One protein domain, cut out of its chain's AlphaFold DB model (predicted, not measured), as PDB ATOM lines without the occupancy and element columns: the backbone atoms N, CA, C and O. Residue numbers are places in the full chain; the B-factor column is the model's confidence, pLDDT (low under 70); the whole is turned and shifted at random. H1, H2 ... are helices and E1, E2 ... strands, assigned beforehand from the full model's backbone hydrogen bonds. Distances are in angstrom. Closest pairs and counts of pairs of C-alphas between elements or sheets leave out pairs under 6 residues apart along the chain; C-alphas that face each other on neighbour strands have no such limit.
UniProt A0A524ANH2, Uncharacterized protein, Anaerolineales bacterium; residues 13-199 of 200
ATOM      1  N   TRP A  13      18.044 -42.280 -32.973       73.50
ATOM      2  CA  TRP A  13      18.451 -41.068 -33.688       73.50
ATOM      3  C   TRP A  13      19.227 -41.371 -34.983       73.50
ATOM      4  O   TRP A  13      19.030 -40.681 -35.978       73.50
ATOM      5  N   ILE A  14      20.051 -42.427 -35.007       78.50
ATOM      6  CA  ILE A  14      20.801 -42.849 -36.203       78.50
ATOM      7  C   ILE A  14      19.840 -43.436 -37.230       78.50
ATOM      8  O   ILE A  14      19.905 -43.086 -38.406       78.50
ATOM      9  N   ARG A  15      18.912 -44.294 -36.788       78.25
ATOM     10  CA  ARG A  15      17.879 -44.864 -37.666       78.25
ATOM     11  C   ARG A  15      17.026 -43.762 -38.296       78.25
ATOM     12  O   ARG A  15      16.689 -43.841 -39.474       78.25
ATOM     13  N   GLN A  16      16.713 -42.733 -37.517       75.50
ATOM     14  CA  GLN A  16      15.896 -41.604 -37.931       75.50
ATOM     15  C   GLN A  16      16.608 -40.707 -38.956       75.50
ATOM     16  O   GLN A  16      16.039 -40.439 -40.011       75.50
ATOM     17  N   ILE A  17      17.871 -40.331 -38.714       80.62
ATOM     18  CA  ILE A  17      18.680 -39.581 -39.692       80.62
ATOM     19  C   ILE A  17      18.876 -40.393 -40.970       80.62
ATOM     20  O   ILE A  17      18.731 -39.852 -42.058       80.62
ATOM     21  N   LEU A  18      19.157 -41.693 -40.861       83.31
ATOM     22  CA  LEU A  18      19.332 -42.553 -42.030       83.31
ATOM     23  C   LEU A  18      18.050 -42.625 -42.871       83.31
ATOM     24  O   LEU A  18      18.118 -42.505 -44.091       83.31
ATOM     25  N   SER A  19      16.888 -42.776 -42.224       80.44
ATOM     26  CA  SER A  19      15.579 -42.754 -42.888       80.44
ATOM     27  C   SER A  19      15.326 -41.421 -43.593       80.44
ATOM     28  O   SER A  19      14.891 -41.406 -44.743       80.44
ATOM     29  N   LEU A  20      15.636 -40.304 -42.934       79.69
ATOM     30  CA  LEU A  20      15.484 -38.970 -43.507       79.69
ATOM     31  C   LEU A  20      16.406 -38.762 -44.708       79.69
ATOM     32  O   LEU A  20      15.940 -38.400 -45.784       79.69
ATOM     33  N   THR A  21      17.692 -39.068 -44.570       85.00
ATOM     34  CA  THR A  21      18.658 -38.952 -45.666       85.00
ATOM     35  C   THR A  21      18.259 -39.835 -46.846       85.00
ATOM     36  O   THR A  21      18.304 -39.380 -47.986       85.00
ATOM     37  N   LEU A  22      17.812 -41.070 -46.595       84.50
ATOM     38  CA  LEU A  22      17.389 -41.994 -47.646       84.50
ATOM     39  C   LEU A  22      16.113 -41.524 -48.353       84.50
ATOM     40  O   LEU A  22      16.048 -41.576 -49.578       84.50
ATOM     41  N   THR A  23      15.105 -41.060 -47.611       82.44
ATOM     42  CA  THR A  23      13.841 -40.577 -48.196       82.44
ATOM     43  C   THR A  23      14.041 -39.292 -48.989       82.44
ATOM     44  O   THR A  23      13.523 -39.179 -50.097       82.44
ATOM     45  N   VAL A  24      14.850 -38.361 -48.480       83.00
ATOM     46  CA  VAL A  24      15.221 -37.131 -49.189       83.00
ATOM     47  C   VAL A  24      16.025 -37.457 -50.449       83.00
ATOM     48  O   VAL A  24      15.694 -36.964 -51.526       83.00
ATOM     49  N   ALA A  25      17.022 -38.343 -50.356       85.56
ATOM     50  CA  ALA A  25      17.789 -38.794 -51.516       85.56
ATOM     51  C   ALA A  25      16.895 -39.482 -52.560       85.56
ATOM     52  O   ALA A  25      17.009 -39.192 -53.748       85.56
ATOM     53  N   ALA A  26      15.965 -40.341 -52.132       84.00
ATOM     54  CA  ALA A  26      15.000 -40.980 -53.021       84.00
ATOM     55  C   ALA A  26      14.086 -39.957 -53.713       84.00
ATOM     56  O   ALA A  26      13.831 -40.095 -54.907       84.00
ATOM     57  N   ALA A  27      13.645 -38.910 -53.009       82.31
ATOM     58  CA  ALA A  27      12.855 -37.826 -53.596       82.31
ATOM     59  C   ALA A  27      13.640 -37.063 -54.671       82.31
ATOM     60  O   ALA A  27      13.120 -36.817 -55.758       82.31
ATOM     61  N   PHE A  28      14.902 -36.721 -54.394       87.12
ATOM     62  CA  PHE A  28      15.764 -36.045 -55.363       87.12
ATOM     63  C   PHE A  28      16.067 -36.921 -56.576       87.12
ATOM     64  O   PHE A  28      16.010 -36.438 -57.703       87.12
ATOM     65  N   LEU A  29      16.336 -38.212 -56.370       85.81
ATOM     66  CA  LEU A  29      16.532 -39.164 -57.464       85.81
ATOM     67  C   LEU A  29      15.262 -39.327 -58.299       85.81
ATOM     68  O   LEU A  29      15.337 -39.327 -59.525       85.81
ATOM     69  N   TYR A  30      14.097 -39.415 -57.656       85.75
ATOM     70  CA  TYR A  30      12.804 -39.456 -58.334       85.75
ATOM     71  C   TYR A  30      12.587 -38.201 -59.187       85.75
ATOM     72  O   TYR A  30      12.280 -38.312 -60.372       85.75
ATOM     73  N   ALA A  31      12.831 -37.017 -58.620       86.00
ATOM     74  CA  ALA A  31      12.720 -35.749 -59.330       86.00
ATOM     75  C   ALA A  31      13.715 -35.615 -60.484       86.00
ATOM     76  O   ALA A  31      13.332 -35.190 -61.567       86.00
ATOM     77  N   GLY A  32      14.971 -36.012 -60.289       86.06
ATOM     78  CA  GLY A  32      15.994 -35.942 -61.328       86.06
ATOM     79  C   GLY A  32      15.722 -36.910 -62.479       86.06
ATOM     80  O   GLY A  32      15.692 -36.507 -63.639       86.06
ATOM     81  N   ILE A  33      15.479 -38.186 -62.170       85.38
ATOM     82  CA  ILE A  33      15.272 -39.223 -63.189       85.38
ATOM     83  C   ILE A  33      13.959 -38.977 -63.927       85.38
ATOM     84  O   ILE A  33      13.952 -38.871 -65.151       85.38
ATOM     85  N   LEU A  34      12.852 -38.851 -63.194       85.06
ATOM     86  CA  LEU A  34      11.538 -38.744 -63.811       85.06
ATOM     87  C   LEU A  34      11.289 -37.343 -64.376       85.06
ATOM     88  O   LEU A  34      10.729 -37.219 -65.458       85.06
ATOM     89  N   GLY A  35      11.763 -36.292 -63.702       84.38
ATOM     90  CA  GLY A  35      11.692 -34.924 -64.212       84.38
ATOM     91  C   GLY A  35      12.508 -34.737 -65.489       84.38
ATOM     92  O   GLY A  35      11.996 -34.169 -66.451       84.38
ATOM     93  N   SER A  36      13.736 -35.272 -65.558       84.19
ATOM     94  CA  SER A  36      14.506 -35.221 -66.810       84.19
ATOM     95  C   SER A  36      13.833 -36.024 -67.920       84.19
ATOM     96  O   SER A  36      13.783 -35.552 -69.053       84.19
ATOM     97  N   ALA A  37      13.246 -37.183 -67.606       83.50
ATOM     98  CA  ALA A  37      12.499 -37.968 -68.579       83.50
ATOM     99  C   ALA A  37      11.280 -37.207 -69.117       83.50
ATOM    100  O   ALA A  37      11.093 -37.163 -70.325       83.50
ATOM    101  N   ILE A  38      10.509 -36.548 -68.248       84.50
ATOM    102  CA  ILE A  38       9.376 -35.688 -68.626       84.50
ATOM    103  C   ILE A  38       9.840 -34.580 -69.576       84.50
ATOM    104  O   ILE A  38       9.261 -34.417 -70.648       84.50
ATOM    105  N   VAL A  39      10.905 -33.850 -69.226       84.25
ATOM    106  CA  VAL A  39      11.447 -32.771 -70.071       84.25
ATOM    107  C   VAL A  39      11.919 -33.316 -71.419       84.25
ATOM    108  O   VAL A  39      11.595 -32.741 -72.457       84.25
ATOM    109  N   ARG A  40      12.625 -34.452 -71.432       82.31
ATOM    110  CA  ARG A  40      13.060 -35.095 -72.679       82.31
ATOM    111  C   ARG A  40      11.884 -35.570 -73.515       82.31
ATOM    112  O   ARG A  40      11.907 -35.363 -74.710       82.31
ATOM    113  N   THR A  41      10.823 -36.112 -72.931       81.75
ATOM    114  CA  THR A  41       9.612 -36.490 -73.679       81.75
ATOM    115  C   THR A  41       8.839 -35.286 -74.210       81.75
ATOM    116  O   THR A  41       8.169 -35.392 -75.235       81.75
ATOM    117  N   PHE A  42       8.938 -34.127 -73.560       81.81
ATOM    118  CA  PHE A  42       8.383 -32.891 -74.107       81.81
ATOM    119  C   PHE A  42       9.173 -32.382 -75.319       81.81
ATOM    120  O   PHE A  42       8.561 -31.940 -76.291       81.81
ATOM    121  N   VAL A  43      10.507 -32.438 -75.261       84.12
ATOM    122  CA  VAL A  43      11.401 -31.831 -76.264       84.12
ATOM    123  C   VAL A  43      11.757 -32.796 -77.402       84.12
ATOM    124  O   VAL A  43      11.757 -32.406 -78.566       84.12
ATOM    125  N   GLU A  44      12.050 -34.054 -77.087       81.25
ATOM    126  CA  GLU A  44      12.407 -35.116 -78.028       81.25
ATOM    127  C   GLU A  44      11.156 -35.927 -78.423       81.25
ATOM    128  O   GLU A  44      10.200 -36.087 -77.657       81.25
ATOM    129  N   SER A  45      11.135 -36.422 -79.665       65.00
ATOM    130  CA  SER A  45      10.006 -37.207 -80.194       65.00
ATOM    131  C   SER A  45      10.056 -38.671 -79.743       65.00
ATOM    132  O   SER A  45       9.006 -39.234 -79.458       65.00
ATOM    133  N   ASP A  46      11.260 -39.241 -79.602       67.75
ATOM    134  CA  ASP A  46      11.480 -40.635 -79.188       67.75
ATOM    135  C   ASP A  46      12.691 -40.765 -78.233       67.75
ATOM    136  O   ASP A  46      13.815 -41.064 -78.652       67.75
ATOM    137  N   PRO A  47      12.520 -40.445 -76.938       72.00
ATOM    138  CA  PRO A  47      13.594 -40.580 -75.964       72.00
ATOM    139  C   PRO A  47      13.774 -42.048 -75.543       72.00
ATOM    140  O   PRO A  47      12.939 -42.629 -74.846       72.00
ATOM    141  N   VAL A  48      14.922 -42.628 -75.900       74.94
ATOM    142  CA  VAL A  48      15.308 -43.987 -75.494       74.94
ATOM    143  C   VAL A  48      15.911 -43.967 -74.086       74.94
ATOM    144  O   VAL A  48      16.902 -43.281 -73.820       74.94
ATOM    145  N   PHE A  49      15.335 -44.754 -73.175       80.25
ATOM    146  CA  PHE A  49      15.832 -44.923 -71.807       80.25
ATOM    147  C   PHE A  49      16.464 -46.299 -71.614       80.25
ATOM    148  O   PHE A  49      15.987 -47.302 -72.139       80.25
ATOM    149  N   THR A  50      17.528 -46.361 -70.814       83.81
ATOM    150  CA  THR A  50      18.162 -47.634 -70.458       83.81
ATOM    151  C   THR A  50      17.280 -48.441 -69.502       83.81
ATOM    152  O   THR A  50      16.567 -47.878 -68.666       83.81
ATOM    153  N   GLU A  51      17.383 -49.770 -69.556       83.56
ATOM    154  CA  GLU A  51      16.625 -50.679 -68.683       83.56
ATOM    155  C   GLU A  51      16.871 -50.402 -67.187       83.56
ATOM    156  O   GLU A  51      15.947 -50.437 -66.369       83.56
ATOM    157  N   GLY A  52      18.103 -50.020 -66.826       82.31
ATOM    158  CA  GLY A  52      18.453 -49.598 -65.467       82.31
ATOM    159  C   GLY A  52      17.681 -48.357 -65.002       82.31
ATOM    160  O   GLY A  52      17.200 -48.324 -63.869       82.31
ATOM    161  N   THR A  53      17.490 -47.372 -65.884       80.44
ATOM    162  CA  THR A  53      16.694 -46.165 -65.596       80.44
ATOM    163  C   THR A  53      15.220 -46.517 -65.423       80.44
ATOM    164  O   THR A  53      14.566 -46.031 -64.498       80.44
ATOM    165  N   LEU A  54      14.718 -47.430 -66.262       82.31
ATOM    166  CA  LEU A  54      13.346 -47.923 -66.197       82.31
ATOM    167  C   LEU A  54      13.044 -48.586 -64.849       82.31
ATOM    168  O   LEU A  54      12.060 -48.265 -64.176       82.31
ATOM    169  N   ARG A  55      13.940 -49.479 -64.420       82.31
ATOM    170  CA  ARG A  55      13.831 -50.185 -63.144       82.31
ATOM    171  C   ARG A  55      13.951 -49.233 -61.956       82.31
ATOM    172  O   ARG A  55      13.157 -49.339 -61.023       82.31
ATOM    173  N   ALA A  56      14.896 -48.294 -62.001       80.38
ATOM    174  CA  ALA A  56      15.077 -47.298 -60.951       80.38
ATOM    175  C   ALA A  56      13.823 -46.432 -60.772       80.38
ATOM    176  O   ALA A  56      13.345 -46.283 -59.652       80.38
ATOM    177  N   ALA A  57      13.235 -45.920 -61.855       80.19
ATOM    178  CA  ALA A  57      12.045 -45.078 -61.755       80.19
ATOM    179  C   ALA A  57      10.812 -45.832 -61.249       80.19
ATOM    180  O   ALA A  57      10.074 -45.284 -60.435       80.19
ATOM    181  N   ARG A  58      10.599 -47.092 -61.661       82.94
ATOM    182  CA  ARG A  58       9.501 -47.919 -61.125       82.94
ATOM    183  C   ARG A  58       9.639 -48.113 -59.613       82.94
ATOM    184  O   ARG A  58       8.671 -47.926 -58.877       82.94
ATOM    185  N   LEU A  59      10.848 -48.434 -59.145       86.12
ATOM    186  CA  LEU A  59      11.132 -48.599 -57.718       86.12
ATOM    187  C   LEU A  59      10.964 -47.285 -56.949       86.12
ATOM    188  O   LEU A  59      10.314 -47.269 -55.908       86.12
ATOM    189  N   LEU A  60      11.504 -46.183 -57.474       85.31
ATOM    190  CA  LEU A  60      11.419 -44.867 -56.845       85.31
ATOM    191  C   LEU A  60       9.979 -44.360 -56.786       85.31
ATOM    192  O   LEU A  60       9.551 -43.900 -55.735       85.31
ATOM    193  N   SER A  61       9.205 -44.498 -57.865       82.56
ATOM    194  CA  SER A  61       7.802 -44.074 -57.889       82.56
ATOM    195  C   SER A  61       6.967 -44.848 -56.869       82.56
ATOM    196  O   SER A  61       6.175 -44.248 -56.144       82.56
ATOM    197  N   GLY A  62       7.169 -46.167 -56.766       84.25
ATOM    198  CA  GLY A  62       6.487 -46.997 -55.771       84.25
ATOM    199  C   GLY A  62       6.911 -46.665 -54.339       84.25
ATOM    200  O   GLY A  62       6.066 -46.533 -53.458       84.25
ATOM    201  N   PHE A  63       8.212 -46.475 -54.107       86.31
ATOM    202  CA  PHE A  63       8.751 -46.129 -52.792       86.31
ATOM    203  C   PHE A  63       8.252 -44.763 -52.308       86.31
ATOM    204  O   PHE A  63       7.708 -44.655 -51.210       86.31
ATOM    205  N   VAL A  64       8.380 -43.725 -53.139       83.38
ATOM    206  CA  VAL A  64       7.949 -42.358 -52.812       83.38
ATOM    207  C   VAL A  64       6.436 -42.323 -52.567       83.38
ATOM    208  O   VAL A  64       6.000 -41.731 -51.576       83.38
ATOM    209  N   GLY A  65       5.639 -43.028 -53.379       82.00
ATOM    210  CA  GLY A  65       4.193 -43.143 -53.179       82.00
ATOM    211  C   GLY A  65       3.794 -43.904 -51.909       82.00
ATOM    212  O   GLY A  65       2.866 -43.500 -51.198       82.00
ATOM    213  N   ALA A  66       4.534 -44.957 -51.551       85.62
ATOM    214  CA  ALA A  66       4.338 -45.677 -50.296       85.62
ATOM    215  C   ALA A  66       4.631 -44.789 -49.077       85.62
ATOM    216  O   ALA A  66       3.867 -44.816 -48.114       85.62
ATOM    217  N   VAL A  67       5.675 -43.952 -49.130       83.62
ATOM    218  CA  VAL A  67       5.997 -42.981 -48.066       83.62
ATOM    219  C   VAL A  67       4.863 -41.972 -47.874       83.62
ATOM    220  O   VAL A  67       4.483 -41.702 -46.731       83.62
ATOM    221  N   VAL A  68       4.279 -41.458 -48.966       83.12
ATOM    222  CA  VAL A  68       3.121 -40.545 -48.906       83.12
ATOM    223  C   VAL A  68       1.909 -41.240 -48.290       83.12
ATOM    224  O   VAL A  68       1.320 -40.731 -47.336       83.12
ATOM    225  N   THR A  69       1.565 -42.429 -48.786       83.38
ATOM    226  CA  THR A  69       0.402 -43.194 -48.310       83.38
ATOM    227  C   THR A  69       0.547 -43.564 -46.832       83.38
ATOM    228  O   THR A  69      -0.362 -43.322 -46.036       83.38
ATOM    229  N   ALA A  70       1.716 -44.074 -46.434       82.44
ATOM    230  CA  ALA A  70       2.024 -44.394 -45.044       82.44
ATOM    231  C   ALA A  70       2.013 -43.143 -44.153       82.44
ATOM    232  O   ALA A  70       1.507 -43.194 -43.032       82.44
ATOM    233  N   GLY A  71       2.521 -42.012 -44.650       79.12
ATOM    234  CA  GLY A  71       2.507 -40.730 -43.942       79.12
ATOM    235  C   GLY A  71       1.096 -40.268 -43.601       79.12
ATOM    236  O   GLY A  71       0.791 -39.943 -42.451       79.12
ATOM    237  N   PHE A  72       0.199 -40.327 -44.583       78.44
ATOM    238  CA  PHE A  72      -1.203 -39.949 -44.414       78.44
ATOM    239  C   PHE A  72      -1.970 -40.938 -43.527       78.44
ATOM    240  O   PHE A  72      -2.813 -40.520 -42.731       78.44
ATOM    241  N   ALA A  73      -1.656 -42.233 -43.597       79.19
ATOM    242  CA  ALA A  73      -2.228 -43.233 -42.696       79.19
ATOM    243  C   ALA A  73      -1.767 -43.037 -41.239       79.19
ATOM    244  O   ALA A  73      -2.537 -43.265 -40.307       79.19
ATOM    245  N   ARG A  74      -0.527 -42.574 -41.028       74.06
ATOM    246  CA  ARG A  74       0.059 -42.362 -39.695       74.06
ATOM    247  C   ARG A  74      -0.408 -41.071 -39.016       74.06
ATOM    248  O   ARG A  74      -0.331 -40.969 -37.793       74.06
ATOM    249  N   GLY A  75      -0.904 -40.095 -39.779       66.25
ATOM    250  CA  GLY A  75      -1.462 -38.855 -39.238       66.25
ATOM    251  C   GLY A  75      -2.746 -39.106 -38.445       66.25
ATOM    252  O   GLY A  75      -3.820 -39.243 -39.036       66.25
ATOM    253  N   ARG A  76      -2.621 -39.165 -37.112       60.56
ATOM    254  CA  ARG A  76      -3.727 -39.268 -36.147       60.56
ATOM    255  C   ARG A  76      -4.039 -37.913 -35.519       60.56
ATOM    256  O   ARG A  76      -3.133 -37.127 -35.224       60.56
ATOM    257  N   ARG A  77      -5.324 -37.639 -35.278       56.41
ATOM    258  CA  ARG A  77      -5.751 -36.476 -34.490       56.41
ATOM    259  C   ARG A  77      -5.446 -36.720 -33.012       56.41
ATOM    260  O   ARG A  77      -6.011 -37.623 -32.405       56.41
ATOM    261  N   LEU A  78      -4.594 -35.887 -32.423       52.56
ATOM    262  CA  LEU A  78      -4.443 -35.797 -30.968       52.56
ATOM    263  C   LEU A  78      -5.684 -35.076 -30.416       52.56
ATOM    264  O   LEU A  78      -5.743 -33.851 -30.423       52.56
ATOM    265  N   GLY A  79      -6.726 -35.839 -30.072       49.25
ATOM    266  CA  GLY A  79      -8.024 -35.304 -29.627       49.25
ATOM    267  C   GLY A  79      -8.140 -35.098 -28.114       49.25
ATOM    268  O   GLY A  79      -8.881 -34.228 -27.662       49.25
ATOM    269  N   SER A  80      -7.395 -35.864 -27.323       50.00
ATOM    270  CA  SER A  80      -7.323 -35.731 -25.869       50.00
ATOM    271  C   SER A  80      -6.108 -36.499 -25.359       50.00
ATOM    272  O   SER A  80      -5.718 -37.522 -25.927       50.00
ATOM    273  N   THR A  81      -5.466 -36.001 -24.310       49.00
ATOM    274  CA  THR A  81      -4.395 -36.737 -23.631       49.00
ATOM    275  C   THR A  81      -4.610 -36.596 -22.128       49.00
ATOM    276  O   THR A  81      -4.883 -35.483 -21.673       49.00
ATOM    277  N   PRO A  82      -4.565 -37.693 -21.351       45.91
ATOM    278  CA  PRO A  82      -4.647 -37.593 -19.903       45.91
ATOM    279  C   PRO A  82      -3.391 -36.878 -19.401       45.91
ATOM    280  O   PRO A  82      -2.278 -37.367 -19.592       45.91
ATOM    281  N   VAL A  83      -3.562 -35.713 -18.781       55.38
ATOM    282  CA  VAL A  83      -2.469 -35.005 -18.112       55.38
ATOM    283  C   VAL A  83      -2.608 -35.296 -16.624       55.38
ATOM    284  O   VAL A  83      -3.653 -35.057 -16.016       55.38
ATOM    285  N   GLY A  84      -1.565 -35.874 -16.029       50.03
ATOM    286  CA  GLY A  84      -1.489 -36.011 -14.580       50.03
ATOM    287  C   GLY A  84      -1.258 -34.631 -13.980       50.03
ATOM    288  O   GLY A  84      -0.164 -34.092 -14.111       50.03
ATOM    289  N   VAL A  85      -2.277 -34.046 -13.354       52.16
ATOM    290  CA  VAL A  85      -2.128 -32.757 -12.674       52.16
ATOM    291  C   VAL A  85      -1.705 -33.033 -11.237       52.16
ATOM    292  O   VAL A  85      -2.420 -33.686 -10.473       52.16
ATOM    293  N   THR A  86      -0.517 -32.563 -10.870       47.72
ATOM    294  CA  THR A  86      -0.020 -32.614  -9.495       47.72
ATOM    295  C   THR A  86      -0.669 -31.472  -8.716       47.72
ATOM    296  O   THR A  86      -0.374 -30.305  -8.960       47.72
ATOM    297  N   HIS A  87      -1.590 -31.779  -7.798       50.66
ATOM    298  CA  HIS A  87      -2.189 -30.750  -6.945       50.66
ATOM    299  C   HIS A  87      -1.129 -30.137  -6.004       50.66
ATOM    300  O   HIS A  87      -0.399 -30.894  -5.358       50.66
ATOM    301  N   PRO A  88      -1.065 -28.796  -5.857       54.97
ATOM    302  CA  PRO A  88      -0.067 -28.122  -5.016       54.97
ATOM    303  C   PRO A  88      -0.255 -28.362  -3.508       54.97
ATOM    304  O   PRO A  88       0.639 -28.061  -2.724       54.97
ATOM    305  N   MET A  89      -1.379 -28.949  -3.083       51.66
ATOM    306  CA  MET A  89      -1.583 -29.424  -1.715       51.66
ATOM    307  C   MET A  89      -2.132 -30.854  -1.739       51.66
ATOM    308  O   MET A  89      -3.312 -31.065  -1.991       51.66
ATOM    309  N   GLY A  90      -1.273 -31.844  -1.476       50.78
ATOM    310  CA  GLY A  90      -1.708 -33.202  -1.125       50.78
ATOM    311  C   GLY A  90      -1.657 -34.256  -2.237       50.78
ATOM    312  O   GLY A  90      -2.685 -34.804  -2.614       50.78
ATOM    313  N   GLY A  91      -0.452 -34.599  -2.705       54.06
ATOM    314  CA  GLY A  91       0.027 -35.985  -2.902       54.06
ATOM    315  C   GLY A  91      -0.726 -36.988  -3.796       54.06
ATOM    316  O   GLY A  91      -0.282 -38.129  -3.884       54.06
ATOM    317  N   ARG A  92      -1.831 -36.634  -4.461       53.28
ATOM    318  CA  ARG A  92      -2.560 -37.535  -5.368       53.28
ATOM    319  C   ARG A  92      -2.719 -36.907  -6.747       53.28
ATOM    320  O   ARG A  92      -3.434 -35.927  -6.921       53.28
ATOM    321  N   THR A  93      -2.052 -37.509  -7.729       53.41
ATOM    322  CA  THR A  93      -2.224 -37.219  -9.154       53.41
ATOM    323  C   THR A  93      -3.569 -37.772  -9.612       53.41
ATOM    324  O   THR A  93      -3.734 -38.988  -9.738       53.41
ATOM    325  N   LEU A  94      -4.540 -36.895  -9.848       50.72
ATOM    326  CA  LEU A  94      -5.772 -37.263 -10.539       50.72
ATOM    327  C   LEU A  94      -5.549 -37.066 -12.049       50.72
ATOM    328  O   LEU A  94      -4.988 -36.041 -12.445       50.72
ATOM    329  N   PRO A  95      -5.943 -38.027 -12.906       52.34
ATOM    330  CA  PRO A  95      -5.869 -37.848 -14.349       52.34
ATOM    331  C   PRO A  95      -6.910 -36.802 -14.761       52.34
ATOM    332  O   PRO A  95      -8.105 -37.087 -14.807       52.34
ATOM    333  N   ALA A  96      -6.463 -35.578 -15.038       50.75
ATOM    334  CA  ALA A  96      -7.319 -34.549 -15.601       50.75
ATOM    335  C   ALA A  96      -7.270 -34.660 -17.128       50.75
ATOM    336  O   ALA A  96      -6.205 -34.668 -17.751       50.75
ATOM    337  N   TRP A  97      -8.441 -34.773 -17.744       47.53
ATOM    338  CA  TRP A  97      -8.562 -34.805 -19.196       47.53
ATOM    339  C   TRP A  97      -8.548 -33.373 -19.722       47.53
ATOM    340  O   TRP A  97      -9.543 -32.661 -19.609       47.53
ATOM    341  N   ILE A  98      -7.425 -32.944 -20.296       51.44
ATOM    342  CA  ILE A  98      -7.342 -31.649 -20.973       51.44
ATOM    343  C   ILE A  98      -7.682 -31.873 -22.447       51.44
ATOM    344  O   ILE A  98      -7.032 -32.651 -23.151       51.44
ATOM    345  N   SER A  99      -8.741 -31.209 -22.915       47.50
ATOM    346  CA  SER A  99      -9.074 -31.170 -24.337       47.50
ATOM    347  C   SER A  99      -8.083 -30.243 -25.039       47.50
ATOM    348  O   SER A  99      -8.083 -29.032 -24.819       47.50
ATOM    349  N   LEU A 100      -7.204 -30.816 -25.858       54.69
ATOM    350  CA  LEU A 100      -6.320 -30.045 -26.724       54.69
ATOM    351  C   LEU A 100      -7.150 -29.476 -27.881       54.69
ATOM    352  O   LEU A 100      -7.962 -30.188 -28.478       54.69
ATOM    353  N   LYS A 101      -6.938 -28.197 -28.222       48.66
ATOM    354  CA  LYS A 101      -7.563 -27.571 -29.395       48.66
ATOM    355  C   LYS A 101      -7.273 -28.456 -30.617       48.66
ATOM    356  O   LYS A 101      -6.100 -28.671 -30.928       48.66
ATOM    357  N   PRO A 102      -8.295 -29.000 -31.299       52.31
ATOM    358  CA  PRO A 102      -8.076 -30.016 -32.317       52.31
ATOM    359  C   PRO A 102      -7.248 -29.431 -33.464       52.31
ATOM    360  O   PRO A 102      -7.678 -28.492 -34.137       52.31
ATOM    361  N   ALA A 103      -6.053 -29.983 -33.694       58.69
ATOM    362  CA  ALA A 103      -5.224 -29.604 -34.832       58.69
ATOM    363  C   ALA A 103      -5.987 -29.850 -36.150       58.69
ATOM    364  O   ALA A 103      -6.747 -30.820 -36.284       58.69
ATOM    365  N   SER A 104      -5.801 -28.967 -37.138       67.56
ATOM    366  CA  SER A 104      -6.446 -29.102 -38.449       67.56
ATOM    367  C   SER A 104      -6.115 -30.468 -39.075       67.56
ATOM    368  O   SER A 104      -5.020 -31.003 -38.878       67.56
ATOM    369  N   ARG A 105      -7.058 -31.067 -39.829       70.12
ATOM    370  CA  ARG A 105      -6.851 -32.397 -40.456       70.12
ATOM    371  C   ARG A 105      -5.577 -32.419 -41.303       70.12
ATOM    372  O   ARG A 105      -4.811 -33.370 -41.233       70.12
ATOM    373  N   ILE A 106      -5.329 -31.328 -42.024       74.06
ATOM    374  CA  ILE A 106      -4.150 -31.144 -42.871       74.06
ATOM    375  C   ILE A 106      -2.867 -31.169 -42.033       74.06
ATOM    376  O   ILE A 106      -1.959 -31.930 -42.349       74.06
ATOM    377  N   LYS A 107      -2.810 -30.417 -40.921       72.94
ATOM    378  CA  LYS A 107      -1.624 -30.382 -40.051       72.94
ATOM    379  C   LYS A 107      -1.330 -31.760 -39.452       72.94
ATOM    380  O   LYS A 107      -0.186 -32.186 -39.462       72.94
ATOM    381  N   SER A 108      -2.351 -32.503 -39.021       73.31
ATOM    382  CA  SER A 108      -2.188 -33.876 -38.509       73.31
ATOM    383  C   SER A 108      -1.633 -34.850 -39.563       73.31
ATOM    384  O   SER A 108      -0.744 -35.644 -39.256       73.31
ATOM    385  N   LYS A 109      -2.096 -34.763 -40.817       80.75
ATOM    386  CA  LYS A 109      -1.612 -35.618 -41.915       80.75
ATOM    387  C   LYS A 109      -0.201 -35.238 -42.369       80.75
ATOM    388  O   LYS A 109       0.618 -36.129 -42.574       80.75
ATOM    389  N   LEU A 110       0.118 -33.942 -42.436       78.44
ATOM    390  CA  LEU A 110       1.478 -33.468 -42.722       78.44
ATOM    391  C   LEU A 110       2.455 -33.844 -41.608       78.44
ATOM    392  O   LEU A 110       3.562 -34.261 -41.908       78.44
ATOM    393  N   VAL A 111       2.043 -33.794 -40.338       79.31
ATOM    394  CA  VAL A 111       2.856 -34.303 -39.222       79.31
ATOM    395  C   VAL A 111       3.061 -35.815 -39.337       79.31
ATOM    396  O   VAL A 111       4.172 -36.293 -39.132       79.31
ATOM    397  N   GLY A 112       2.031 -36.577 -39.722       77.06
ATOM    398  CA  GLY A 112       2.161 -38.010 -40.006       77.06
ATOM    399  C   GLY A 112       3.181 -38.307 -41.108       77.06
ATOM    400  O   GLY A 112       4.034 -39.179 -40.936       77.06
ATOM    401  N   LEU A 113       3.147 -37.530 -42.194       79.75
ATOM    402  CA  LEU A 113       4.138 -37.580 -43.270       79.75
ATOM    403  C   LEU A 113       5.534 -37.194 -42.777       79.75
ATOM    404  O   LEU A 113       6.523 -37.828 -43.118       79.75
ATOM    405  N   ALA A 114       5.626 -36.182 -41.929       80.50
ATOM    406  CA  ALA A 114       6.892 -35.712 -41.399       80.50
ATOM    407  C   ALA A 114       7.547 -36.771 -40.496       80.50
ATOM    408  O   ALA A 114       8.753 -37.004 -40.560       80.50
ATOM    409  N   VAL A 115       6.739 -37.507 -39.731       77.88
ATOM    410  CA  VAL A 115       7.195 -38.669 -38.963       77.88
ATOM    411  C   VAL A 115       7.630 -39.821 -39.879       77.88
ATOM    412  O   VAL A 115       8.628 -40.473 -39.576       77.88
ATOM    413  N   THR A 116       6.947 -40.091 -41.001       81.31
ATOM    414  CA  THR A 116       7.395 -41.141 -41.944       81.31
ATOM    415  C   THR A 116       8.651 -40.759 -42.718       81.31
ATOM    416  O   THR A 116       9.465 -41.633 -43.001       81.31
ATOM    417  N   LEU A 117       8.868 -39.468 -42.963       76.75
ATOM    418  CA  LEU A 117      10.140 -38.927 -43.447       76.75
ATOM    419  C   LEU A 117      11.268 -39.044 -42.412       76.75
ATOM    420  O   LEU A 117      12.429 -38.860 -42.751       76.75
ATOM    421  N   GLY A 118      10.963 -39.365 -41.153       72.12
ATOM    422  CA  GLY A 118      11.965 -39.469 -40.097       72.12
ATOM    423  C   GLY A 118      12.333 -38.126 -39.465       72.12
ATOM    424  O   GLY A 118      13.409 -38.000 -38.897       72.12
ATOM    425  N   LEU A 119      11.467 -37.113 -39.505       74.69
ATOM    426  CA  LEU A 119      11.710 -35.867 -38.772       74.69
ATOM    427  C   LEU A 119      11.509 -36.085 -37.255       74.69
ATOM    428  O   LEU A 119      10.592 -36.815 -36.860       74.69
ATOM    429  N   PRO A 120      12.335 -35.475 -36.376       66.69
ATOM    430  CA  PRO A 120      12.354 -35.714 -34.923       66.69
ATOM    431  C   PRO A 120      11.186 -35.053 -34.163       66.69
ATOM    432  O   PRO A 120      11.358 -34.487 -33.086       66.69
ATOM    433  N   ILE A 121       9.977 -35.139 -34.708       65.56
ATOM    434  CA  ILE A 121       8.777 -34.464 -34.192       65.56
ATOM    435  C   ILE A 121       8.232 -35.171 -32.962       65.56
ATOM    436  O   ILE A 121       7.739 -34.519 -32.054       65.56
ATOM    437  N   GLU A 122       8.354 -36.496 -32.894       63.19
ATOM    438  CA  GLU A 122       7.853 -37.287 -31.767       63.19
ATOM    439  C   GLU A 122       8.501 -36.854 -30.445       63.19
ATOM    440  O   GLU A 122       7.821 -36.714 -29.436       63.19
ATOM    441  N   ARG A 123       9.796 -36.509 -30.475       62.53
ATOM    442  CA  ARG A 123      10.523 -35.965 -29.317       62.53
ATOM    443  C   ARG A 123      10.067 -34.555 -28.954       62.53
ATOM    444  O   ARG A 123       9.975 -34.240 -27.773       62.53
ATOM    445  N   ALA A 124       9.789 -33.719 -29.954       64.19
ATOM    446  CA  ALA A 124       9.272 -32.370 -29.745       64.19
ATOM    447  C   ALA A 124       7.855 -32.409 -29.138       64.19
ATOM    448  O   ALA A 124       7.571 -31.685 -28.190       64.19
ATOM    449  N   LEU A 125       7.012 -33.334 -29.606       64.06
ATOM    450  CA  LEU A 125       5.651 -33.548 -29.116       64.06
ATOM    451  C   LEU A 125       5.636 -34.159 -27.703       64.06
ATOM    452  O   LEU A 125       4.884 -33.707 -26.847       64.06
ATOM    453  N   LEU A 126       6.512 -35.135 -27.426       63.31
ATOM    454  CA  LEU A 126       6.730 -35.690 -26.081       63.31
ATOM    455  C   LEU A 126       7.234 -34.627 -25.095       63.31
ATOM    456  O   LEU A 126       6.770 -34.594 -23.959       63.31
ATOM    457  N   ARG A 127       8.138 -33.733 -25.521       62.19
ATOM    458  CA  ARG A 127       8.576 -32.586 -24.704       62.19
ATOM    459  C   ARG A 127       7.429 -31.616 -24.417       62.19
ATOM    460  O   ARG A 127       7.301 -31.180 -23.280       62.19
ATOM    461  N   GLN A 128       6.576 -31.340 -25.404       63.38
ATOM    462  CA  GLN A 128       5.393 -30.489 -25.236       63.38
ATOM    463  C   GLN A 128       4.378 -31.087 -24.251       63.38
ATOM    464  O   GLN A 128       3.786 -30.369 -23.454       63.38
ATOM    465  N   LEU A 129       4.198 -32.409 -24.292       59.78
ATOM    466  CA  LEU A 129       3.332 -33.149 -23.371       59.78
ATOM    467  C   LEU A 129       3.903 -33.217 -21.946       59.78
ATOM    468  O   LEU A 129       3.137 -33.218 -20.988       59.78
ATOM    469  N   ALA A 130       5.229 -33.287 -21.802       62.34
ATOM    470  CA  ALA A 130       5.903 -33.377 -20.506       62.34
ATOM    471  C   ALA A 130       6.002 -32.028 -19.769       62.34
ATOM    472  O   ALA A 130       6.090 -32.017 -18.543       62.34
ATOM    473  N   ALA A 131       5.995 -30.906 -20.493       63.12
ATOM    474  CA  ALA A 131       6.101 -29.567 -19.919       63.12
ATOM    475  C   ALA A 131       5.203 -28.571 -20.681       63.12
ATOM    476  O   ALA A 131       5.700 -27.836 -21.536       63.12
ATOM    477  N   PRO A 132       3.889 -28.527 -20.387       57.81
ATOM    478  CA  PRO A 132       2.955 -27.631 -21.074       57.81
ATOM    479  C   PRO A 132       3.270 -26.135 -20.867       57.81
ATOM    480  O   PRO A 132       2.929 -25.324 -21.731       57.81
ATOM    481  N   ASP A 133       3.969 -25.788 -19.778       55.00
ATOM    482  CA  ASP A 133       4.280 -24.406 -19.378       55.00
ATOM    483  C   ASP A 133       5.716 -23.949 -19.713       55.00
ATOM    484  O   ASP A 133       6.069 -22.795 -19.469       55.00
ATOM    485  N   ALA A 134       6.570 -24.824 -20.263       55.53
ATOM    486  CA  ALA A 134       7.923 -24.442 -20.678       55.53
ATOM    487  C   ALA A 134       7.889 -23.701 -22.026       55.53
ATOM    488  O   ALA A 134       7.094 -24.054 -22.894       55.53
ATOM    489  N   GLU A 135       8.749 -22.684 -22.189       50.94
ATOM    490  CA  GLU A 135       8.820 -21.781 -23.349       50.94
ATOM    491  C   GLU A 135       8.492 -22.484 -24.683       50.94
ATOM    492  O   GLU A 135       9.270 -23.254 -25.248       50.94
ATOM    493  N   GLN A 136       7.300 -22.181 -25.203       60.34
ATOM    494  CA  GLN A 136       6.673 -22.836 -26.352       60.34
ATOM    495  C   GLN A 136       7.231 -22.490 -27.762       60.34
ATOM    496  O   GLN A 136       6.948 -23.263 -28.687       60.34
ATOM    497  N   PRO A 137       8.023 -21.417 -28.016       60.62
ATOM    498  CA  PRO A 137       8.304 -21.004 -29.392       60.62
ATOM    499  C   PRO A 137       9.268 -21.937 -30.139       60.62
ATOM    500  O   PRO A 137       9.236 -21.977 -31.367       60.62
ATOM    501  N   GLU A 138      10.126 -22.700 -29.452       63.12
ATOM    502  CA  GLU A 138      11.080 -23.600 -30.121       63.12
ATOM    503  C   GLU A 138      10.421 -24.879 -30.650       63.12
ATOM    504  O   GLU A 138      10.713 -25.324 -31.763       63.12
ATOM    505  N   VAL A 139       9.490 -25.451 -29.881       64.31
ATOM    506  CA  VAL A 139       8.743 -26.654 -30.277       64.31
ATOM    507  C   VAL A 139       7.803 -26.341 -31.437       64.31
ATOM    508  O   VAL A 139       7.718 -27.118 -32.389       64.31
ATOM    509  N   GLU A 140       7.140 -25.185 -31.393       66.94
ATOM    510  CA  GLU A 140       6.257 -24.750 -32.469       66.94
ATOM    511  C   GLU A 140       7.033 -24.511 -33.771       66.94
ATOM    512  O   GLU A 140       6.627 -25.027 -34.810       66.94
ATOM    513  N   LYS A 141       8.204 -23.859 -33.716       71.56
ATOM    514  CA  LYS A 141       9.089 -23.679 -34.885       71.56
ATOM    515  C   LYS A 141       9.579 -25.002 -35.477       71.56
ATOM    516  O   LYS A 141       9.645 -25.135 -36.697       71.56
ATOM    517  N   ALA A 142       9.932 -25.981 -34.643       71.06
ATOM    518  CA  ALA A 142      10.364 -27.300 -35.108       71.06
ATOM    519  C   ALA A 142       9.214 -28.098 -35.749       71.06
ATOM    520  O   ALA A 142       9.421 -28.821 -36.724       71.06
ATOM    521  N   LEU A 143       7.995 -27.955 -35.224       71.00
ATOM    522  CA  LEU A 143       6.801 -28.553 -35.814       71.00
ATOM    523  C   LEU A 143       6.464 -27.893 -37.155       71.00
ATOM    524  O   LEU A 143       6.135 -28.589 -38.113       71.00
ATOM    525  N   ASP A 144       6.560 -26.567 -37.225       76.31
ATOM    526  CA  ASP A 144       6.227 -25.802 -38.424       76.31
ATOM    527  C   ASP A 144       7.236 -26.058 -39.550       76.31
ATOM    528  O   ASP A 144       6.840 -26.316 -40.686       76.31
ATOM    529  N   SER A 145       8.534 -26.127 -39.231       76.81
ATOM    530  CA  SER A 145       9.568 -26.503 -40.204       76.81
ATOM    531  C   SER A 145       9.381 -27.929 -40.722       76.81
ATOM    532  O   SER A 145       9.480 -28.167 -41.925       76.81
ATOM    533  N   ALA A 146       9.036 -28.874 -39.845       79.94
ATOM    534  CA  ALA A 146       8.779 -30.250 -40.239       79.94
ATOM    535  C   ALA A 146       7.547 -30.380 -41.151       79.94
ATOM    536  O   ALA A 146       7.585 -31.099 -42.151       79.94
ATOM    537  N   VAL A 147       6.475 -29.642 -40.846       80.50
ATOM    538  CA  VAL A 147       5.290 -29.534 -41.708       80.50
ATOM    539  C   VAL A 147       5.666 -28.944 -43.067       80.50
ATOM    540  O   VAL A 147       5.208 -29.454 -44.090       80.50
ATOM    541  N   TRP A 148       6.531 -27.928 -43.095       83.62
ATOM    542  CA  TRP A 148       7.007 -27.308 -44.329       83.62
ATOM    543  C   TRP A 148       7.802 -28.289 -45.199       83.62
ATOM    544  O   TRP A 148       7.539 -28.407 -46.394       83.62
ATOM    545  N   VAL A 149       8.721 -29.058 -44.609       82.38
ATOM    546  CA  VAL A 149       9.496 -30.091 -45.324       82.38
ATOM    547  C   VAL A 149       8.576 -31.167 -45.904       82.38
ATOM    548  O   VAL A 149       8.724 -31.558 -47.062       82.38
ATOM    549  N   SER A 150       7.584 -31.614 -45.135       82.88
ATOM    550  CA  SER A 150       6.575 -32.558 -45.618       82.88
ATOM    551  C   SER A 150       5.707 -32.001 -46.733       82.88
ATOM    552  O   SER A 150       5.410 -32.720 -47.685       82.88
ATOM    553  N   LEU A 151       5.322 -30.731 -46.635       86.12
ATOM    554  CA  LEU A 151       4.582 -30.049 -47.684       86.12
ATOM    555  C   LEU A 151       5.417 -29.966 -48.965       86.12
ATOM    556  O   LEU A 151       4.913 -30.307 -50.029       86.12
ATOM    557  N   LEU A 152       6.692 -29.585 -48.864       86.06
ATOM    558  CA  LEU A 152       7.601 -29.509 -50.006       86.06
ATOM    559  C   LEU A 152       7.760 -30.871 -50.692       86.06
ATOM    560  O   LEU A 152       7.636 -30.957 -51.911       86.06
ATOM    561  N   TYR A 153       7.981 -31.937 -49.917       85.44
ATOM    562  CA  TYR A 153       8.066 -33.301 -50.445       85.44
ATOM    563  C   TYR A 153       6.772 -33.716 -51.158       85.44
ATOM    564  O   TYR A 153       6.815 -34.259 -52.262       85.44
ATOM    565  N   LEU A 154       5.618 -33.430 -50.545       86.38
ATOM    566  CA  LEU A 154       4.313 -33.736 -51.123       86.38
ATOM    567  C   LEU A 154       4.106 -32.991 -52.443       86.38
ATOM    568  O   LEU A 154       3.746 -33.618 -53.434       86.38
ATOM    569  N   VAL A 155       4.357 -31.679 -52.468       88.25
ATOM    570  CA  VAL A 155       4.222 -30.841 -53.669       88.25
ATOM    571  C   VAL A 155       5.147 -31.336 -54.774       88.25
ATOM    572  O   VAL A 155       4.694 -31.506 -55.902       88.25
ATOM    573  N   LEU A 156       6.410 -31.632 -54.453       88.69
ATOM    574  CA  LEU A 156       7.378 -32.156 -55.414       88.69
ATOM    575  C   LEU A 156       6.870 -33.453 -56.057       88.69
ATOM    576  O   LEU A 156       6.787 -33.545 -57.281       88.69
ATOM    577  N   TYR A 157       6.471 -34.430 -55.238       87.00
ATOM    578  CA  TYR A 157       5.913 -35.690 -55.727       87.00
ATOM    579  C   TYR A 157       4.665 -35.471 -56.590       87.00
ATOM    580  O   TYR A 157       4.522 -36.081 -57.650       87.00
ATOM    581  N   PHE A 158       3.775 -34.576 -56.155       88.69
ATOM    582  CA  PHE A 158       2.511 -34.327 -56.833       88.69
ATOM    583  C   PHE A 158       2.697 -33.661 -58.194       88.69
ATOM    584  O   PHE A 158       2.079 -34.089 -59.161       88.69
ATOM    585  N   VAL A 159       3.566 -32.652 -58.285       90.62
ATOM    586  CA  VAL A 159       3.856 -31.938 -59.537       90.62
ATOM    587  C   VAL A 159       4.473 -32.880 -60.565       90.62
ATOM    588  O   VAL A 159       4.043 -32.892 -61.718       90.62
ATOM    589  N   ILE A 160       5.444 -33.701 -60.158       89.00
ATOM    590  CA  ILE A 160       6.108 -34.645 -61.066       89.00
ATOM    591  C   ILE A 160       5.118 -35.712 -61.544       89.00
ATOM    592  O   ILE A 160       5.010 -35.955 -62.745       89.00
ATOM    593  N   GLY A 161       4.371 -36.325 -60.624       87.69
ATOM    594  CA  GLY A 161       3.409 -37.366 -60.973       87.69
ATOM    595  C   GLY A 161       2.243 -36.852 -61.819       87.69
ATOM    596  O   GLY A 161       1.880 -37.491 -62.805       87.69
ATOM    597  N   ALA A 162       1.721 -35.658 -61.517       89.44
ATOM    598  CA  ALA A 162       0.697 -35.006 -62.331       89.44
ATOM    599  C   ALA A 162       1.214 -34.661 -63.734       89.44
ATOM    600  O   ALA A 162       0.485 -34.824 -64.707       89.44
ATOM    601  N   SER A 163       2.475 -34.236 -63.858       88.31
ATOM    602  CA  SER A 163       3.103 -33.967 -65.158       88.31
ATOM    603  C   SER A 163       3.264 -35.247 -65.982       88.31
ATOM    604  O   SER A 163       2.944 -35.254 -67.170       88.31
ATOM    605  N   ALA A 164       3.698 -36.345 -65.353       87.38
ATOM    606  CA  ALA A 164       3.772 -37.656 -65.998       87.38
ATOM    607  C   ALA A 164       2.386 -38.141 -66.459       87.38
ATOM    608  O   ALA A 164       2.236 -38.629 -67.579       87.38
ATOM    609  N   PHE A 165       1.363 -37.955 -65.623       89.19
ATOM    610  CA  PHE A 165      -0.014 -38.311 -65.949       89.19
ATOM    611  C   PHE A 165      -0.589 -37.452 -67.079       89.19
ATOM    612  O   PHE A 165      -1.150 -37.991 -68.031       89.19
ATOM    613  N   ALA A 166      -0.387 -36.134 -67.042       88.50
ATOM    614  CA  ALA A 166      -0.805 -35.235 -68.113       88.50
ATOM    615  C   ALA A 166      -0.151 -35.613 -69.449       88.50
ATOM    616  O   ALA A 166      -0.843 -35.713 -70.460       88.50
ATOM    617  N   LEU A 167       1.153 -35.914 -69.451       86.44
ATOM    618  CA  LEU A 167       1.850 -36.409 -70.641       86.44
ATOM    619  C   LEU A 167       1.237 -37.704 -71.179       86.44
ATOM    620  O   LEU A 167       1.042 -37.808 -72.386       86.44
ATOM    621  N   SER A 168       0.893 -38.650 -70.296       86.81
ATOM    622  CA  SER A 168       0.272 -39.930 -70.673       86.81
ATOM    623  C   SER A 168      -1.101 -39.790 -71.338       86.81
ATOM    624  O   SER A 168      -1.518 -40.688 -72.059       86.81
ATOM    625  N   ILE A 169      -1.794 -38.669 -71.110       88.62
ATOM    626  CA  ILE A 169      -3.088 -38.364 -71.732       88.62
ATOM    627  C   ILE A 169      -2.903 -37.572 -73.030       88.62
ATOM    628  O   ILE A 169      -3.639 -37.782 -73.990       88.62
ATOM    629  N   VAL A 170      -1.955 -36.631 -73.053       86.44
ATOM    630  CA  VAL A 170      -1.773 -35.700 -74.177       86.44
ATOM    631  C   VAL A 170      -1.043 -36.349 -75.352       86.44
ATOM    632  O   VAL A 170      -1.331 -36.016 -76.500       86.44
ATOM    633  N   ARG A 171      -0.090 -37.254 -75.095       79.88
ATOM    634  CA  ARG A 171       0.667 -37.935 -76.151       79.88
ATOM    635  C   ARG A 171       0.191 -39.369 -76.351       79.88
ATOM    636  O   ARG A 171       0.031 -40.118 -75.395       79.88
ATOM    637  N   THR A 172       0.043 -39.754 -77.617       73.25
ATOM    638  CA  THR A 172      -0.302 -41.121 -78.035       73.25
ATOM    639  C   THR A 172       0.844 -42.103 -77.787       73.25
ATOM    640  O   THR A 172       0.606 -43.260 -77.460       73.25
ATOM    641  N   GLU A 173       2.087 -41.628 -77.910       78.00
ATOM    642  CA  GLU A 173       3.302 -42.400 -77.654       78.00
ATOM    643  C   GLU A 173       4.058 -41.776 -76.484       78.00
ATOM    644  O   GLU A 173       4.574 -40.657 -76.563       78.00
ATOM    645  N   VAL A 174       4.076 -42.493 -75.361       81.31
ATOM    646  CA  VAL A 174       4.751 -42.073 -74.135       81.31
ATOM    647  C   VAL A 174       5.671 -43.195 -73.676       81.31
ATOM    648  O   VAL A 174       5.231 -44.346 -73.608       81.31
ATOM    649  N   PRO A 175       6.934 -42.886 -73.326       82.88
ATOM    650  CA  PRO A 175       7.863 -43.879 -72.814       82.88
ATOM    651  C   PRO A 175       7.276 -44.645 -71.636       82.88
ATOM    652  O   PRO A 175       6.658 -44.067 -70.735       82.88
ATOM    653  N   GLU A 176       7.547 -45.948 -71.598       83.00
ATOM    654  CA  GLU A 176       6.987 -46.852 -70.592       83.00
ATOM    655  C   GLU A 176       7.297 -46.403 -69.152       83.00
ATOM    656  O   GLU A 176       6.522 -46.629 -68.224       83.00
ATOM    657  N   LEU A 177       8.428 -45.719 -68.967       84.12
ATOM    658  CA  LEU A 177       8.832 -45.069 -67.724       84.12
ATOM    659  C   LEU A 177       7.757 -44.112 -67.183       84.12
ATOM    660  O   LEU A 177       7.384 -44.183 -66.012       84.12
ATOM    661  N   ILE A 178       7.280 -43.212 -68.045       84.38
ATOM    662  CA  ILE A 178       6.357 -42.129 -67.701       84.38
ATOM    663  C   ILE A 178       4.955 -42.698 -67.521       84.38
ATOM    664  O   ILE A 178       4.298 -42.368 -66.539       84.38
ATOM    665  N   ALA A 179       4.535 -43.608 -68.406       85.62
ATOM    666  CA  ALA A 179       3.252 -44.291 -68.282       85.62
ATOM    667  C   ALA A 179       3.152 -45.060 -66.952       85.62
ATOM    668  O   ALA A 179       2.195 -44.886 -66.201       85.62
ATOM    669  N   ASN A 180       4.176 -45.843 -66.597       86.31
ATOM    670  CA  ASN A 180       4.201 -46.565 -65.324       86.31
ATOM    671  C   ASN A 180       4.162 -45.610 -64.121       86.31
ATOM    672  O   ASN A 180       3.396 -45.827 -63.182       86.31
ATOM    673  N   ALA A 181       4.957 -44.538 -64.146       84.75
ATOM    674  CA  ALA A 181       4.975 -43.567 -63.058       84.75
ATOM    675  C   ALA A 181       3.637 -42.825 -62.899       84.75
ATOM    676  O   ALA A 181       3.198 -42.597 -61.772       84.75
ATOM    677  N   ALA A 182       2.964 -42.502 -64.005       87.56
ATOM    678  CA  ALA A 182       1.642 -41.884 -64.015       87.56
ATOM    679  C   ALA A 182       0.596 -42.754 -63.297       87.56
ATOM    680  O   ALA A 182      -0.127 -42.269 -62.424       87.56
ATOM    681  N   TRP A 183       0.553 -44.053 -63.604       87.94
ATOM    682  CA  TRP A 183      -0.386 -44.984 -62.972       87.94
ATOM    683  C   TRP A 183      -0.066 -45.242 -61.499       87.94
ATOM    684  O   TRP A 183      -0.978 -45.302 -60.671       87.94
ATOM    685  N   VAL A 184       1.217 -45.336 -61.135       88.12
ATOM    686  CA  VAL A 184       1.639 -45.456 -59.729       88.12
ATOM    687  C   VAL A 184       1.256 -44.205 -58.934       88.12
ATOM    688  O   VAL A 184       0.754 -44.308 -57.809       88.12
ATOM    689  N   TRP A 185       1.451 -43.021 -59.517       91.44
ATOM    690  CA  TRP A 185       1.028 -41.765 -58.909       91.44
ATOM    691  C   TRP A 185      -0.491 -41.717 -58.714       91.44
ATOM    692  O   TRP A 185      -0.945 -41.397 -57.615       91.44
ATOM    693  N   LEU A 186      -1.276 -42.123 -59.716       89.00
ATOM    694  CA  LEU A 186      -2.735 -42.189 -59.612       89.00
ATOM    695  C   LEU A 186      -3.188 -43.163 -58.513       89.00
ATOM    696  O   LEU A 186      -4.051 -42.827 -57.704       89.00
ATOM    697  N   GLY A 187      -2.576 -44.347 -58.426       86.88
ATOM    698  CA  GLY A 187      -2.848 -45.299 -57.345       86.88
ATOM    699  C   GLY A 187      -2.550 -44.700 -55.968       86.88
ATOM    700  O   GLY A 187      -3.372 -44.782 -55.056       86.88
ATOM    701  N   THR A 188      -1.420 -43.998 -55.846       86.31
ATOM    702  CA  THR A 188      -1.052 -43.273 -54.621       86.31
ATOM    703  C   THR A 188      -2.076 -42.195 -54.276       86.31
ATOM    704  O   THR A 188      -2.433 -42.040 -53.109       86.31
ATOM    705  N   LEU A 189      -2.572 -41.450 -55.267       88.25
ATOM    706  CA  LEU A 189      -3.586 -40.416 -55.081       88.25
ATOM    707  C   LEU A 189      -4.875 -41.004 -54.497       88.25
ATOM    708  O   LEU A 189      -5.406 -40.484 -53.518       88.25
ATOM    709  N   VAL A 190      -5.343 -42.123 -55.051       87.38
ATOM    710  CA  VAL A 190      -6.554 -42.803 -54.575       87.38
ATOM    711  C   VAL A 190      -6.350 -43.361 -53.164       87.38
ATOM    712  O   VAL A 190      -7.183 -43.128 -52.287       87.38
ATOM    713  N   SER A 191      -5.230 -44.043 -52.901       83.62
ATOM    714  CA  SER A 191      -4.938 -44.611 -51.577       83.62
ATOM    715  C   SER A 191      -4.731 -43.544 -50.500       83.62
ATOM    716  O   SER A 191      -5.253 -43.674 -49.393       83.62
ATOM    717  N   SER A 192      -4.007 -42.467 -50.808       79.00
ATOM    718  CA  SER A 192      -3.803 -41.348 -49.880       79.00
ATOM    719  C   SER A 192      -5.090 -40.554 -49.651       79.00
ATOM    720  O   SER A 192      -5.365 -40.177 -48.512       79.00
ATOM    721  N   GLY A 193      -5.923 -40.373 -50.684       80.88
ATOM    722  CA  GLY A 193      -7.266 -39.808 -50.562       80.88
ATOM    723  C   GLY A 193      -8.143 -40.647 -49.635       80.88
ATOM    724  O   GLY A 193      -8.741 -40.116 -48.698       80.88
ATOM    725  N   TYR A 194      -8.143 -41.971 -49.806       81.50
ATOM    726  CA  TYR A 194      -8.836 -42.869 -48.885       81.50
ATOM    727  C   TYR A 194      -8.290 -42.760 -47.454       81.50
ATOM    728  O   TYR A 194      -9.068 -42.635 -46.515       81.50
ATOM    729  N   ALA A 195      -6.971 -42.718 -47.256       78.25
ATOM    730  CA  ALA A 195      -6.379 -42.534 -45.928       78.25
ATOM    731  C   ALA A 195      -6.690 -41.154 -45.309       78.25
ATOM    732  O   ALA A 195      -6.729 -41.010 -44.085       78.25
ATOM    733  N   PHE A 196      -6.912 -40.133 -46.138       75.69
ATOM    734  CA  PHE A 196      -7.278 -38.791 -45.699       75.69
ATOM    735  C   PHE A 196      -8.736 -38.708 -45.228       75.69
ATOM    736  O   PHE A 196      -9.004 -38.076 -44.207       75.69
ATOM    737  N   PHE A 197      -9.665 -39.339 -45.956       76.25
ATOM    738  CA  PHE A 197     -11.105 -39.272 -45.671       76.25
ATOM    739  C   PHE A 197     -11.628 -40.428 -44.808       76.25
ATOM    740  O   PHE A 197     -12.532 -40.220 -44.001       76.25
ATOM    741  N   GLY A 198     -11.081 -41.631 -44.980       63.66
ATOM    742  CA  GLY A 198     -11.565 -42.874 -44.377       63.66
ATOM    743  C   GLY A 198     -10.914 -43.247 -43.044       63.66
ATOM    744  O   GLY A 198     -11.521 -43.978 -42.269       63.66
ATOM    745  N   VAL A 199      -9.713 -42.737 -42.741       60.91
ATOM    746  CA  VAL A 199      -8.986 -43.042 -41.493       60.91
ATOM    747  C   VAL A 199      -8.929 -41.788 -40.608       60.91
ATOM    748  O   VAL A 199      -8.085 -40.908 -40.823       60.91
TER     749      VAL A 199
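AT A GLANCE: This is residues 13 to 199 of the 200 residues of an uncharacterized protein of Anaerolineales bacterium (UniProt A0A524ANH2). Two pairs of long helices, H1 with H5 and H2 with H6, cross steeply in an elongated body, with short H3 across H5 and H4 folded back along H5. A thin hairpin, E1 and E2, reaches out beyond them towards Gly 90. The 187 printed residues hold six named helices and two antiparallel named strands, in the order H1 H2 E1 E2 H3 H4 H5 H6, mostly helix. The whole is loose, radius of gyration of the C-alphas 21.1 A, spanning 79 by 33 by 23 A.

HOW THE PARTS SIT: H1, residues 13 to 43, touches H2, residues 51 to 74, with residues 23 to 34 alone, at a steep tilt of 54 degrees; the closest C-alphas, Tyr 30 and Leu 60, are 5.8 A apart. E1, residues 81 to 85, and E2, residues 94 to 98, form an antiparallel hairpin; N 83 and O 96, 3.0 A, are within hydrogen-bond range. H3, residues 105 to 116, stands about perpendicular, at 90 degrees, to the hub H5, residues 137 to 170; H5 touches it with residues 143 to 151 alone, closest C-alphas Ala 114 and Ser 150, 5.3 A. H4, residues 121 to 130, makes a helical hairpin with H5, its shallow tilt of 32 degrees only just short of steep. H6, residues 176 to 197, touches H2 the same way at 5 degrees, closest C-alphas Thr 69 and Ser 192, 4.9 A. In the six helices every O i to N i+4 pair is within hydrogen-bond range.

IN THESE COORDINATES: H1, 44.1 A long, begins at C-alpha 13 (18.451, -41.068, -33.688). H2 measures 34.4 A, H5 48.2 A and H6 31.7 A, ending at C-alpha 197 (-11.105, -39.272, -45.671).

THE WHOLE: The farthest C-alphas, Ser 45 and Gly 90, are 80.0 A apart. The printed part has no cut and no long link. Low-confidence residues include 75 to 104 and 120 to 140.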